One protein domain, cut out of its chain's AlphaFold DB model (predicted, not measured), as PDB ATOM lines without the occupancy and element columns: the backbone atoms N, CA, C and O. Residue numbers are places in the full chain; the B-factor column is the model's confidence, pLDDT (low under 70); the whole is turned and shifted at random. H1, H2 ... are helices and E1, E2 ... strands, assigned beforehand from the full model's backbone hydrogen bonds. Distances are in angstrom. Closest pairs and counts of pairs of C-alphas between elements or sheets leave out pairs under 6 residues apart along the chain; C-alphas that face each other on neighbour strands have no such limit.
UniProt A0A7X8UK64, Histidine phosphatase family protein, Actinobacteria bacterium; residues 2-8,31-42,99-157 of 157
ATOM      1  N   THR A   2      33.315  -9.373  36.623       36.91
ATOM      2  CA  THR A   2      32.335  -8.463  35.983       36.91
ATOM      3  C   THR A   2      32.413  -7.049  36.560       36.91
ATOM      4  O   THR A   2      32.714  -6.889  37.735       36.91
ATOM      5  N   ALA A   3      32.166  -6.026  35.741       48.91
ATOM      6  CA  ALA A   3      31.934  -4.657  36.198       48.91
ATOM      7  C   ALA A   3      30.478  -4.280  35.933       48.91
ATOM      8  O   ALA A   3      29.906  -4.666  34.905       48.91
ATOM      9  N   GLU A   4      29.885  -3.558  36.872       53.34
ATOM     10  CA  GLU A   4      28.454  -3.281  36.915       53.34
ATOM     11  C   GLU A   4      28.240  -1.769  36.956       53.34
ATOM     12  O   GLU A   4      28.844  -1.052  37.747       53.34
ATOM     13  N   ILE A   5      27.375  -1.261  36.083       57.44
ATOM     14  CA  ILE A   5      26.927   0.128  36.128       57.44
ATOM     15  C   ILE A   5      25.554   0.122  36.781       57.44
ATOM     16  O   ILE A   5      24.647  -0.581  36.334       57.44
ATOM     17  N   ILE A   6      25.400   0.919  37.828       56.50
ATOM     18  CA  ILE A   6      24.161   1.077  38.577       56.50
ATOM     19  C   ILE A   6      23.712   2.526  38.382       56.50
ATOM     20  O   ILE A   6      24.294   3.448  38.941       56.50
ATOM     21  N   SER A   7      22.682   2.755  37.570       49.19
ATOM     22  CA  SER A   7      22.124   4.099  37.386       49.19
ATOM     23  C   SER A   7      20.876   4.292  38.245       49.19
ATOM     24  O   SER A   7      20.020   3.402  38.331       49.19
ATOM     25  N   TRP A   8      20.765   5.475  38.853       49.09
ATOM     26  CA  TRP A   8      19.550   5.950  39.501       49.09
ATOM     27  C   TRP A   8      19.005   7.110  38.668       49.09
ATOM     28  O   TRP A   8      19.644   8.149  38.523       49.09
ATOM     29  N   HIS A  31      18.354   0.772  37.787       80.06
ATOM     30  CA  HIS A  31      18.598   0.176  36.481       80.06
ATOM     31  C   HIS A  31      20.063  -0.261  36.423       80.06
ATOM     32  O   HIS A  31      20.970   0.570  36.358       80.06
ATOM     33  N   ILE A  32      20.287  -1.574  36.470       84.62
ATOM     34  CA  ILE A  32      21.625  -2.168  36.421       84.62
ATOM     35  C   ILE A  32      21.947  -2.548  34.976       84.62
ATOM     36  O   ILE A  32      21.190  -3.272  34.328       84.62
ATOM     37  N   ARG A  33      23.086  -2.068  34.472       87.31
ATOM     38  CA  ARG A  33      23.618  -2.395  33.147       87.31
ATOM     39  C   ARG A  33      25.027  -2.950  33.298       87.31
ATOM     40  O   ARG A  33      25.901  -2.316  33.877       87.31
ATOM     41  N   VAL A  34      25.270  -4.132  32.744       88.62
ATOM     42  CA  VAL A  34      26.618  -4.711  32.698       88.62
ATOM     43  C   VAL A  34      27.363  -4.134  31.502       88.62
ATOM     44  O   VAL A  34      26.843  -4.142  30.386       88.62
ATOM     45  N   ASN A  35      28.595  -3.672  31.715       89.81
ATOM     46  CA  ASN A  35      29.445  -3.169  30.641       89.81
ATOM     47  C   ASN A  35      30.756  -3.955  30.580       89.81
ATOM     48  O   ASN A  35      31.627  -3.832  31.439       89.81
ATOM     49  N   ALA A  36      30.903  -4.761  29.526       92.31
ATOM     50  CA  ALA A  36      32.091  -5.582  29.319       92.31
ATOM     51  C   ALA A  36      33.378  -4.753  29.168       92.31
ATOM     52  O   ALA A  36      34.448  -5.238  29.518       92.31
ATOM     53  N   GLN A  37      33.278  -3.504  28.700       95.25
ATOM     54  CA  GLN A  37      34.423  -2.607  28.513       95.25
ATOM     55  C   GLN A  37      34.967  -2.043  29.830       95.25
ATOM     56  O   GLN A  37      36.060  -1.484  29.834       95.25
ATOM     57  N   LEU A  38      34.237  -2.200  30.940       95.56
ATOM     58  CA  LEU A  38      34.665  -1.792  32.280       95.56
ATOM     59  C   LEU A  38      35.167  -2.964  33.132       95.56
ATOM     60  O   LEU A  38      35.415  -2.782  34.319       95.56
ATOM     61  N   ARG A  39      35.310  -4.171  32.565       95.31
ATOM     62  CA  ARG A  39      35.908  -5.312  33.281       95.31
ATOM     63  C   ARG A  39      37.334  -4.992  33.713       95.31
ATOM     64  O   ARG A  39      37.997  -4.170  33.078       95.31
ATOM     65  N   GLU A  40      37.792  -5.664  34.767       95.50
ATOM     66  CA  GLU A  40      39.182  -5.532  35.211       95.50
ATOM     67  C   GLU A  40      40.163  -5.856  34.080       95.50
ATOM     68  O   GLU A  40      39.799  -6.542  33.119       95.50
ATOM     69  N   ILE A  41      41.373  -5.312  34.192       96.12
ATOM     70  CA  ILE A  41      42.503  -5.652  33.334       96.12
ATOM     71  C   ILE A  41      42.678  -7.168  33.245       96.12
ATOM     72  O   ILE A  41      42.641  -7.872  34.256       96.12
ATOM     73  N   ASP A  42      42.858  -7.654  32.023       96.50
ATOM     74  CA  ASP A  42      43.133  -9.063  31.772       96.50
ATOM     75  C   ASP A  42      44.598  -9.377  32.110       96.50
ATOM     76  O   ASP A  42      45.520  -8.856  31.474       96.50
ATOM     77  N   GLY A  99      21.762  10.792  32.897       67.38
ATOM     78  CA  GLY A  99      21.168  10.500  34.206       67.38
ATOM     79  C   GLY A  99      21.744  11.444  35.265       67.38
ATOM     80  O   GLY A  99      22.950  11.650  35.295       67.38
ATOM     81  N   GLU A 100      20.905  12.036  36.125       73.62
ATOM     82  CA  GLU A 100      21.385  13.019  37.118       73.62
ATOM     83  C   GLU A 100      22.455  12.435  38.053       73.62
ATOM     84  O   GLU A 100      23.367  13.148  38.453       73.62
ATOM     85  N   ASN A 101      22.354  11.142  38.394       85.25
ATOM     86  CA  ASN A 101      23.302  10.455  39.268       85.25
ATOM     87  C   ASN A 101      23.542   9.010  38.798       85.25
ATOM     88  O   ASN A 101      22.651   8.158  38.865       85.25
ATOM     89  N   VAL A 102      24.768   8.708  38.367       89.25
ATOM     90  CA  VAL A 102      25.183   7.365  37.929       89.25
ATOM     91  C   VAL A 102      26.260   6.829  38.868       89.25
ATOM     92  O   VAL A 102      27.256   7.499  39.125       89.25
ATOM     93  N   LEU A 103      26.084   5.601  39.358       90.94
ATOM     94  CA  LEU A 103      27.106   4.864  40.092       90.94
ATOM     95  C   LEU A 103      27.791   3.869  39.147       90.94
ATOM     96  O   LEU A 103      27.172   2.936  38.635       90.94
ATOM     97  N   VAL A 104      29.091   4.041  38.938       92.75
ATOM     98  CA  VAL A 104      29.915   3.080  38.198       92.75
ATOM     99  C   VAL A 104      30.661   2.207  39.203       92.75
ATOM    100  O   VAL A 104      31.467   2.714  39.978       92.75
ATOM    101  N   VAL A 105      30.398   0.897  39.193       93.19
ATOM    102  CA  VAL A 105      31.096  -0.080  40.038       93.19
ATOM    103  C   VAL A 105      32.067  -0.874  39.173       93.19
ATOM    104  O   VAL A 105      31.684  -1.702  38.343       93.19
ATOM    105  N   ALA A 106      33.354  -0.613  39.369       94.00
ATOM    106  CA  ALA A 106      34.427  -1.261  38.635       94.00
ATOM    107  C   ALA A 106      35.561  -1.695  39.572       94.00
ATOM    108  O   ALA A 106      35.431  -1.678  40.797       94.00
ATOM    109  N   HIS A 107      36.664  -2.134  38.974       94.44
ATOM    110  CA  HIS A 107      37.804  -2.718  39.672       94.44
ATOM    111  C   HIS A 107      38.959  -1.725  39.804       94.44
ATOM    112  O   HIS A 107      38.924  -0.627  39.247       94.44
ATOM    113  N   LEU A 108      39.993  -2.099  40.555       94.44
ATOM    114  CA  LEU A 108      41.082  -1.191  40.902       94.44
ATOM    115  C   LEU A 108      41.844  -0.690  39.667       94.44
ATOM    116  O   LEU A 108      42.136   0.503  39.596       94.44
ATOM    117  N   GLY A 109      42.154  -1.561  38.702       95.56
ATOM    118  CA  GLY A 109      42.858  -1.164  37.480       95.56
ATOM    119  C   GLY A 109      42.051  -0.162  36.655       95.56
ATOM    120  O   GLY A 109      42.568   0.880  36.251       95.56
ATOM    121  N   VAL A 110      40.756  -0.433  36.493       97.19
ATOM    122  CA  VAL A 110      39.800   0.438  35.788       97.19
ATOM    123  C   VAL A 110      39.673   1.796  36.476       97.19
ATOM    124  O   VAL A 110      39.811   2.831  35.826       97.19
ATOM    125  N   ASN A 111      39.465   1.809  37.794       96.06
ATOM    126  CA  ASN A 111      39.310   3.044  38.562       96.06
ATOM    127  C   ASN A 111      40.577   3.896  38.505       96.06
ATOM    128  O   ASN A 111      40.494   5.110  38.335       96.06
ATOM    129  N   ARG A 112      41.761   3.280  38.586       96.69
ATOM    130  CA  ARG A 112      43.021   4.011  38.439       96.69
ATOM    131  C   ARG A 112      43.187   4.617  37.049       96.69
ATOM    132  O   ARG A 112      43.652   5.744  36.961       96.69
ATOM    133  N   VAL A 113      42.786   3.915  35.989       97.94
ATOM    134  CA  VAL A 113      42.788   4.466  34.623       97.94
ATOM    135  C   VAL A 113      41.876   5.687  34.519       97.94
ATOM    136  O   VAL A 113      42.301   6.710  33.992       97.94
ATOM    137  N   LEU A 114      40.653   5.604  35.050       97.38
ATOM    138  CA  LEU A 114      39.710   6.729  35.047       97.38
ATOM    139  C   LEU A 114      40.266   7.926  35.823       97.38
ATOM    140  O   LEU A 114      40.253   9.052  35.338       97.38
ATOM    141  N   LEU A 115      40.790   7.683  37.021       96.81
ATOM    142  CA  LEU A 115      41.347   8.734  37.865       96.81
ATOM    143  C   LEU A 115      42.610   9.347  37.265       96.81
ATOM    144  O   LEU A 115      42.756  10.560  37.302       96.81
ATOM    145  N   SER A 116      43.499   8.534  36.689       97.25
ATOM    146  CA  SER A 116      44.689   9.019  35.988       97.25
ATOM    147  C   SER A 116      44.295   9.963  34.855       97.25
ATOM    148  O   SER A 116      44.851  11.052  34.762       97.25
ATOM    149  N   GLU A 117      43.291   9.591  34.054       97.69
ATOM    150  CA  GLU A 117      42.786  10.424  32.959       97.69
ATOM    151  C   GLU A 117      42.263  11.773  33.463       97.69
ATOM    152  O   GLU A 117      42.683  12.825  32.986       97.69
ATOM    153  N   PHE A 118      41.356  11.754  34.442       96.75
ATOM    154  CA  PHE A 118      40.625  12.957  34.847       96.75
ATOM    155  C   PHE A 118      41.352  13.819  35.884       96.75
ATOM    156  O   PHE A 118      40.985  14.975  36.074       96.75
ATOM    157  N   LEU A 119      42.407  13.302  36.517       95.19
ATOM    158  CA  LEU A 119      43.356  14.098  37.303       95.19
ATOM    159  C   LEU A 119      44.513  14.643  36.450       95.19
ATOM    160  O   LEU A 119      45.342  15.388  36.968       95.19
ATOM    161  N   GLY A 120      44.593  14.274  35.166       96.00
ATOM    162  CA  GLY A 120      45.697  14.665  34.285       96.00
ATOM    163  C   GLY A 120      47.039  14.045  34.681       96.00
ATOM    164  O   GLY A 120      48.086  14.622  34.391       96.00
ATOM    165  N   LEU A 121      47.016  12.895  35.359       96.56
ATOM    166  CA  LEU A 121      48.221  12.170  35.744       96.56
ATOM    167  C   LEU A 121      48.692  11.294  34.577       96.56
ATOM    168  O   LEU A 121      47.861  10.628  33.942       96.56
ATOM    169  N   PRO A 122      50.007  11.241  34.304       96.81
ATOM    170  CA  PRO A 122      50.545  10.304  33.331       96.81
ATOM    171  C   PRO A 122      50.255   8.867  33.777       96.81
ATOM    172  O   PRO A 122      50.242   8.554  34.970       96.81
ATOM    173  N   LEU A 123      50.032   7.972  32.812       95.81
ATOM    174  CA  LEU A 123      49.684   6.582  33.110       95.81
ATOM    175  C   LEU A 123      50.823   5.870  33.852       95.81
ATOM    176  O   LEU A 123      50.592   4.962  34.641       95.81
ATOM    177  N   GLU A 124      52.056   6.312  33.641       95.62
ATOM    178  CA  GLU A 124      53.261   5.867  34.335       95.62
ATOM    179  C   GLU A 124      53.164   6.074  35.862       95.62
ATOM    180  O   GLU A 124      53.753   5.317  36.633       95.62
ATOM    181  N   GLU A 125      52.345   7.026  36.317       95.75
ATOM    182  CA  GLU A 125      52.070   7.286  37.732       95.75
ATOM    183  C   GLU A 125      50.823   6.560  38.260       95.75
ATOM    184  O   GLU A 125      50.428   6.767  39.404       95.75
ATOM    185  N   ILE A 126      50.210   5.650  37.497       95.19
ATOM    186  CA  ILE A 126      48.934   5.006  37.856       95.19
ATOM    187  C   ILE A 126      48.926   4.339  39.249       95.19
ATOM    188  O   ILE A 126      47.889   4.268  39.913       95.19
ATOM    189  N   PHE A 127      50.079   3.866  39.733       94.31
ATOM    190  CA  PHE A 127      50.221   3.232  41.052       94.31
ATOM    191  C   PHE A 127      50.405   4.217  42.219       94.31
ATOM    192  O   PHE A 127      50.355   3.786  43.383       94.31
ATOM    193  N   SER A 128      50.604   5.513  41.942       94.25
ATOM    194  CA  SER A 128      50.578   6.584  42.948       94.25
ATOM    195  C   SER A 128      49.159   6.789  43.491       94.25
ATOM    196  O   SER A 128      48.980   7.106  44.666       94.25
ATOM    197  N   ILE A 129      48.148   6.472  42.676       93.44
ATOM    198  CA  ILE A 129      46.731   6.476  43.039       93.44
ATOM    199  C   ILE A 129      46.448   5.293  43.981       93.44
ATOM    200  O   ILE A 129      46.200   4.147  43.568       93.44
ATOM    201  N   LYS A 130      46.520   5.563  45.287       91.75
ATOM    202  CA  LYS A 130      46.176   4.613  46.352       91.75
ATOM    203  C   LYS A 130      44.673   4.632  46.597       91.75
ATOM    204  O   LYS A 130      44.092   5.699  46.756       91.75
ATOM    205  N   ARG A 131      44.057   3.448  46.640       88.50
ATOM    206  CA  ARG A 131      42.630   3.280  46.929       88.50
ATOM    207  C   ARG A 131      42.419   2.126  47.893       88.50
ATOM    208  O   ARG A 131      43.056   1.082  47.750       88.50
ATOM    209  N   SER A 132      41.529   2.335  48.853       90.25
ATOM    210  CA  SER A 132      41.019   1.282  49.728       90.25
ATOM    211  C   SER A 132      39.894   0.511  49.037       90.25
ATOM    212  O   SER A 132      39.284   0.987  48.077       90.25
ATOM    213  N   TYR A 133      39.587  -0.686  49.539       88.56
ATOM    214  CA  TYR A 133      38.415  -1.431  49.084       88.56
ATOM    215  C   TYR A 133      37.134  -0.622  49.288       88.56
ATOM    216  O   TYR A 133      36.980   0.047  50.308       88.56
ATOM    217  N   ALA A 134      36.225  -0.708  48.313       88.19
ATOM    218  CA  ALA A 134      34.946   0.005  48.299       88.19
ATOM    219  C   ALA A 134      35.052   1.537  48.442       88.19
ATOM    220  O   ALA A 134      34.059   2.196  48.743       88.19
ATOM    221  N   GLN A 135      36.233   2.118  48.206       91.62
ATOM    222  CA  GLN A 135      36.373   3.565  48.135       91.62
ATOM    223  C   GLN A 135      35.571   4.113  46.952       91.62
ATOM    224  O   GLN A 135      35.576   3.535  45.864       91.62
ATOM    225  N   MET A 136      34.893   5.237  47.182       92.81
ATOM    226  CA  MET A 136      34.106   5.945  46.180       92.81
ATOM    227  C   MET A 136      34.778   7.270  45.840       92.81
ATOM    228  O   MET A 136      35.275   7.957  46.729       92.81
ATOM    229  N   ASP A 137      34.745   7.631  44.563       93.19
ATOM    230  CA  ASP A 137      35.174   8.927  44.050       93.19
ATOM    231  C   ASP A 137      33.972   9.609  43.388       93.19
ATOM    232  O   ASP A 137      33.189   8.957  42.691       93.19
ATOM    233  N   LEU A 138      33.811  10.916  43.611       94.44
ATOM    234  CA  LEU A 138      32.761  11.708  42.977       94.44
ATOM    235  C   LEU A 138      33.340  12.430  41.762       94.44
ATOM    236  O   LEU A 138      34.235  13.262  41.894       94.44
ATOM    237  N   LEU A 139      32.816  12.113  40.581       94.56
ATOM    238  CA  LEU A 139      33.166  12.773  39.329       94.56
ATOM    239  C   LEU A 139      31.977  13.623  38.884       94.56
ATOM    240  O   LEU A 139      30.863  13.116  38.765       94.56
ATOM    241  N   VAL A 140      32.221  14.905  38.632       94.06
ATOM    242  CA  VAL A 140      31.212  15.841  38.130       94.06
ATOM    243  C   VAL A 140      31.447  16.050  36.643       94.06
ATOM    244  O   VAL A 140      32.520  16.494  36.235       94.06
ATOM    245  N   ALA A 141      30.441  15.724  35.835       93.19
ATOM    246  CA  ALA A 141      30.434  16.011  34.409       93.19
ATOM    247  C   ALA A 141      29.700  17.330  34.145       93.19
ATOM    248  O   ALA A 141      28.614  17.560  34.670       93.19
ATOM    249  N   SER A 142      30.288  18.199  33.329       92.06
ATOM    250  CA  SER A 142      29.666  19.440  32.858       92.06
ATOM    251  C   SER A 142      29.760  19.517  31.342       92.06
ATOM    252  O   SER A 142      30.844  19.346  30.782       92.06
ATOM    253  N   GLU A 143      28.638  19.781  30.679       91.12
ATOM    254  CA  GLU A 143      28.611  20.008  29.235       91.12
ATOM    255  C   GLU A 143      29.213  21.384  28.906       91.12
ATOM    256  O   GLU A 143      28.916  22.397  29.546       91.12
ATOM    257  N   LEU A 144      30.105  21.407  27.923       90.81
ATOM    258  CA  LEU A 144      30.725  22.602  27.370       90.81
ATOM    259  C   LEU A 144      29.896  23.122  26.193       90.81
ATOM    260  O   LEU A 144      29.121  22.395  25.579       90.81
ATOM    261  N   SER A 145      30.109  24.380  25.808       91.12
ATOM    262  CA  SER A 145      29.369  25.017  24.706       91.12
ATOM    263  C   SER A 145      29.547  24.347  23.337       91.12
ATOM    264  O   SER A 145      28.765  24.611  22.429       91.12
ATOM    265  N   ASP A 146      30.574  23.510  23.171       91.31
ATOM    266  CA  ASP A 146      30.849  22.739  21.957       91.31
ATOM    267  C   ASP A 146      30.283  21.304  21.999       91.31
ATOM    268  O   ASP A 146      30.588  20.500  21.118       91.31
ATOM    269  N   GLY A 147      29.472  20.977  23.012       86.25
ATOM    270  CA  GLY A 147      28.853  19.664  23.207       86.25
ATOM    271  C   GLY A 147      29.781  18.607  23.815       86.25
ATOM    272  O   GLY A 147      29.364  17.468  24.019       86.25
ATOM    273  N   ARG A 148      31.045  18.941  24.116       88.94
ATOM    274  CA  ARG A 148      31.938  18.037  24.857       88.94
ATOM    275  C   ARG A 148      31.642  18.092  26.349       88.94
ATOM    276  O   ARG A 148      31.199  19.107  26.868       88.94
ATOM    277  N   HIS A 149      31.986  17.027  27.062       91.31
ATOM    278  CA  HIS A 149      31.904  16.994  28.519       91.31
ATOM    279  C   HIS A 149      33.274  17.253  29.148       91.31
ATOM    280  O   HIS A 149      34.275  16.647  28.758       91.31
ATOM    281  N   ARG A 150      33.314  18.128  30.155       93.31
ATOM    282  CA  ARG A 150      34.428  18.249  31.097       93.31
ATOM    283  C   ARG A 150      34.121  17.406  32.326       93.31
ATOM    284  O   ARG A 150      33.033  17.522  32.880       93.31
ATOM    285  N   ILE A 151      35.084  16.596  32.751       96.06
ATOM    286  CA  ILE A 151      34.979  15.766  33.951       96.06
ATOM    287  C   ILE A 151      35.921  16.322  35.010       96.06
ATOM    288  O   ILE A 151      37.104  16.522  34.739       96.06
ATOM    289  N   GLU A 152      35.402  16.560  36.207       96.06
ATOM    290  CA  GLU A 152      36.171  17.035  37.354       96.06
ATOM    291  C   GLU A 152      36.077  16.004  38.482       96.06
ATOM    292  O   GLU A 152      34.983  15.617  38.896       96.06
ATOM    293  N   VAL A 153      37.226  15.543  38.982       95.69
ATOM    294  CA  VAL A 153      37.288  14.656  40.151       95.69
ATOM    295  C   VAL A 153      37.196  15.520  41.401       95.69
ATOM    296  O   VAL A 153      38.062  16.359  41.651       95.69
ATOM    297  N   MET A 154      36.140  15.338  42.184       94.38
ATOM    298  CA  MET A 154      35.961  16.068  43.432       94.38
ATOM    299  C   MET A 154      36.871  15.485  44.518       94.38
ATOM    300  O   MET A 154      37.063  14.266  44.562       94.38
ATOM    301  N   PRO A 155      37.413  16.316  45.427       84.00
ATOM    302  CA  PRO A 155      38.123  15.817  46.594       84.00
ATOM    303  C   PRO A 155      37.220  14.874  47.393       84.00
ATOM    304  O   PRO A 155      36.114  15.250  47.786       84.00
ATOM    305  N   THR A 156      37.682  13.648  47.626       71.81
ATOM    306  CA  THR A 156      37.025  12.735  48.570       71.81
ATOM    307  C   THR A 156      37.039  13.356  49.969       71.81
ATOM    308  O   THR A 156      38.096  13.810  50.413       71.81
ATOM    309  N   LEU A 157      35.876  13.386  50.627       50.84
ATOM    310  CA  LEU A 157      35.727  13.764  52.039       50.84
ATOM    311  C   LEU A 157      36.319  12.704  52.976       50.84
ATOM    312  O   LEU A 157      36.263  11.505  52.613       50.84
TER     313      LEU A 157
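This is residues 2 to 8, 31 to 42 and 99 to 157 of the 157 residues of the protein "Histidine phosphatase family protein" of Actinobacteria bacterium (UniProt A0A7X8UK64). A small three-stranded sheet, E2-E1-E3, and a hairpin, E4 and E5, are bridged by one helix, H1, while residues 119 to 138 loop round the helix. The 78 printed residues run E1 E2 E3 H1 E4 E5, both sheets antiparallel, class mixed, under half in named elements; the whole is compact, radius of gyration of the C-alphas 13.3 A, spans 34 by 29 by 27 A.

Look first at inner strand E1, residues 4 to 8: N 5 and O 33 of E2, residues 31 to 34, are 2.9 A apart, and N 6 and O 103 of E3, residues 101 to 105, 2.8 A. H1, residues 108 to 118, is not on this sheet; every O i to N i+4 pair in it is within hydrogen-bond range. Its closest C-alphas to E5, residues 149 to 153, are Phe 118 and Ile 151, 6.4 A. In the hairpin of E5 with E4, residues 139 to 143, N 140 and O 152 are 2.9 A apart.

Find C-alpha 4 at (28.454, -3.281, 36.915), where E1 begins; H1 runs 15.4 A from its first to its last C-alpha, beginning with C-alpha 108 at (41.082, -1.191, 40.902); E5 ends with C-alpha 153 at (37.288, 14.656, 40.151).

The cuts span 6.6 A, C-alphas 8 to 31, and 29.5 A, C-alphas 42 to 99. The link H1 to E4 is long. Residues 2 to 8, 99 and 157 have pLDDT under 70.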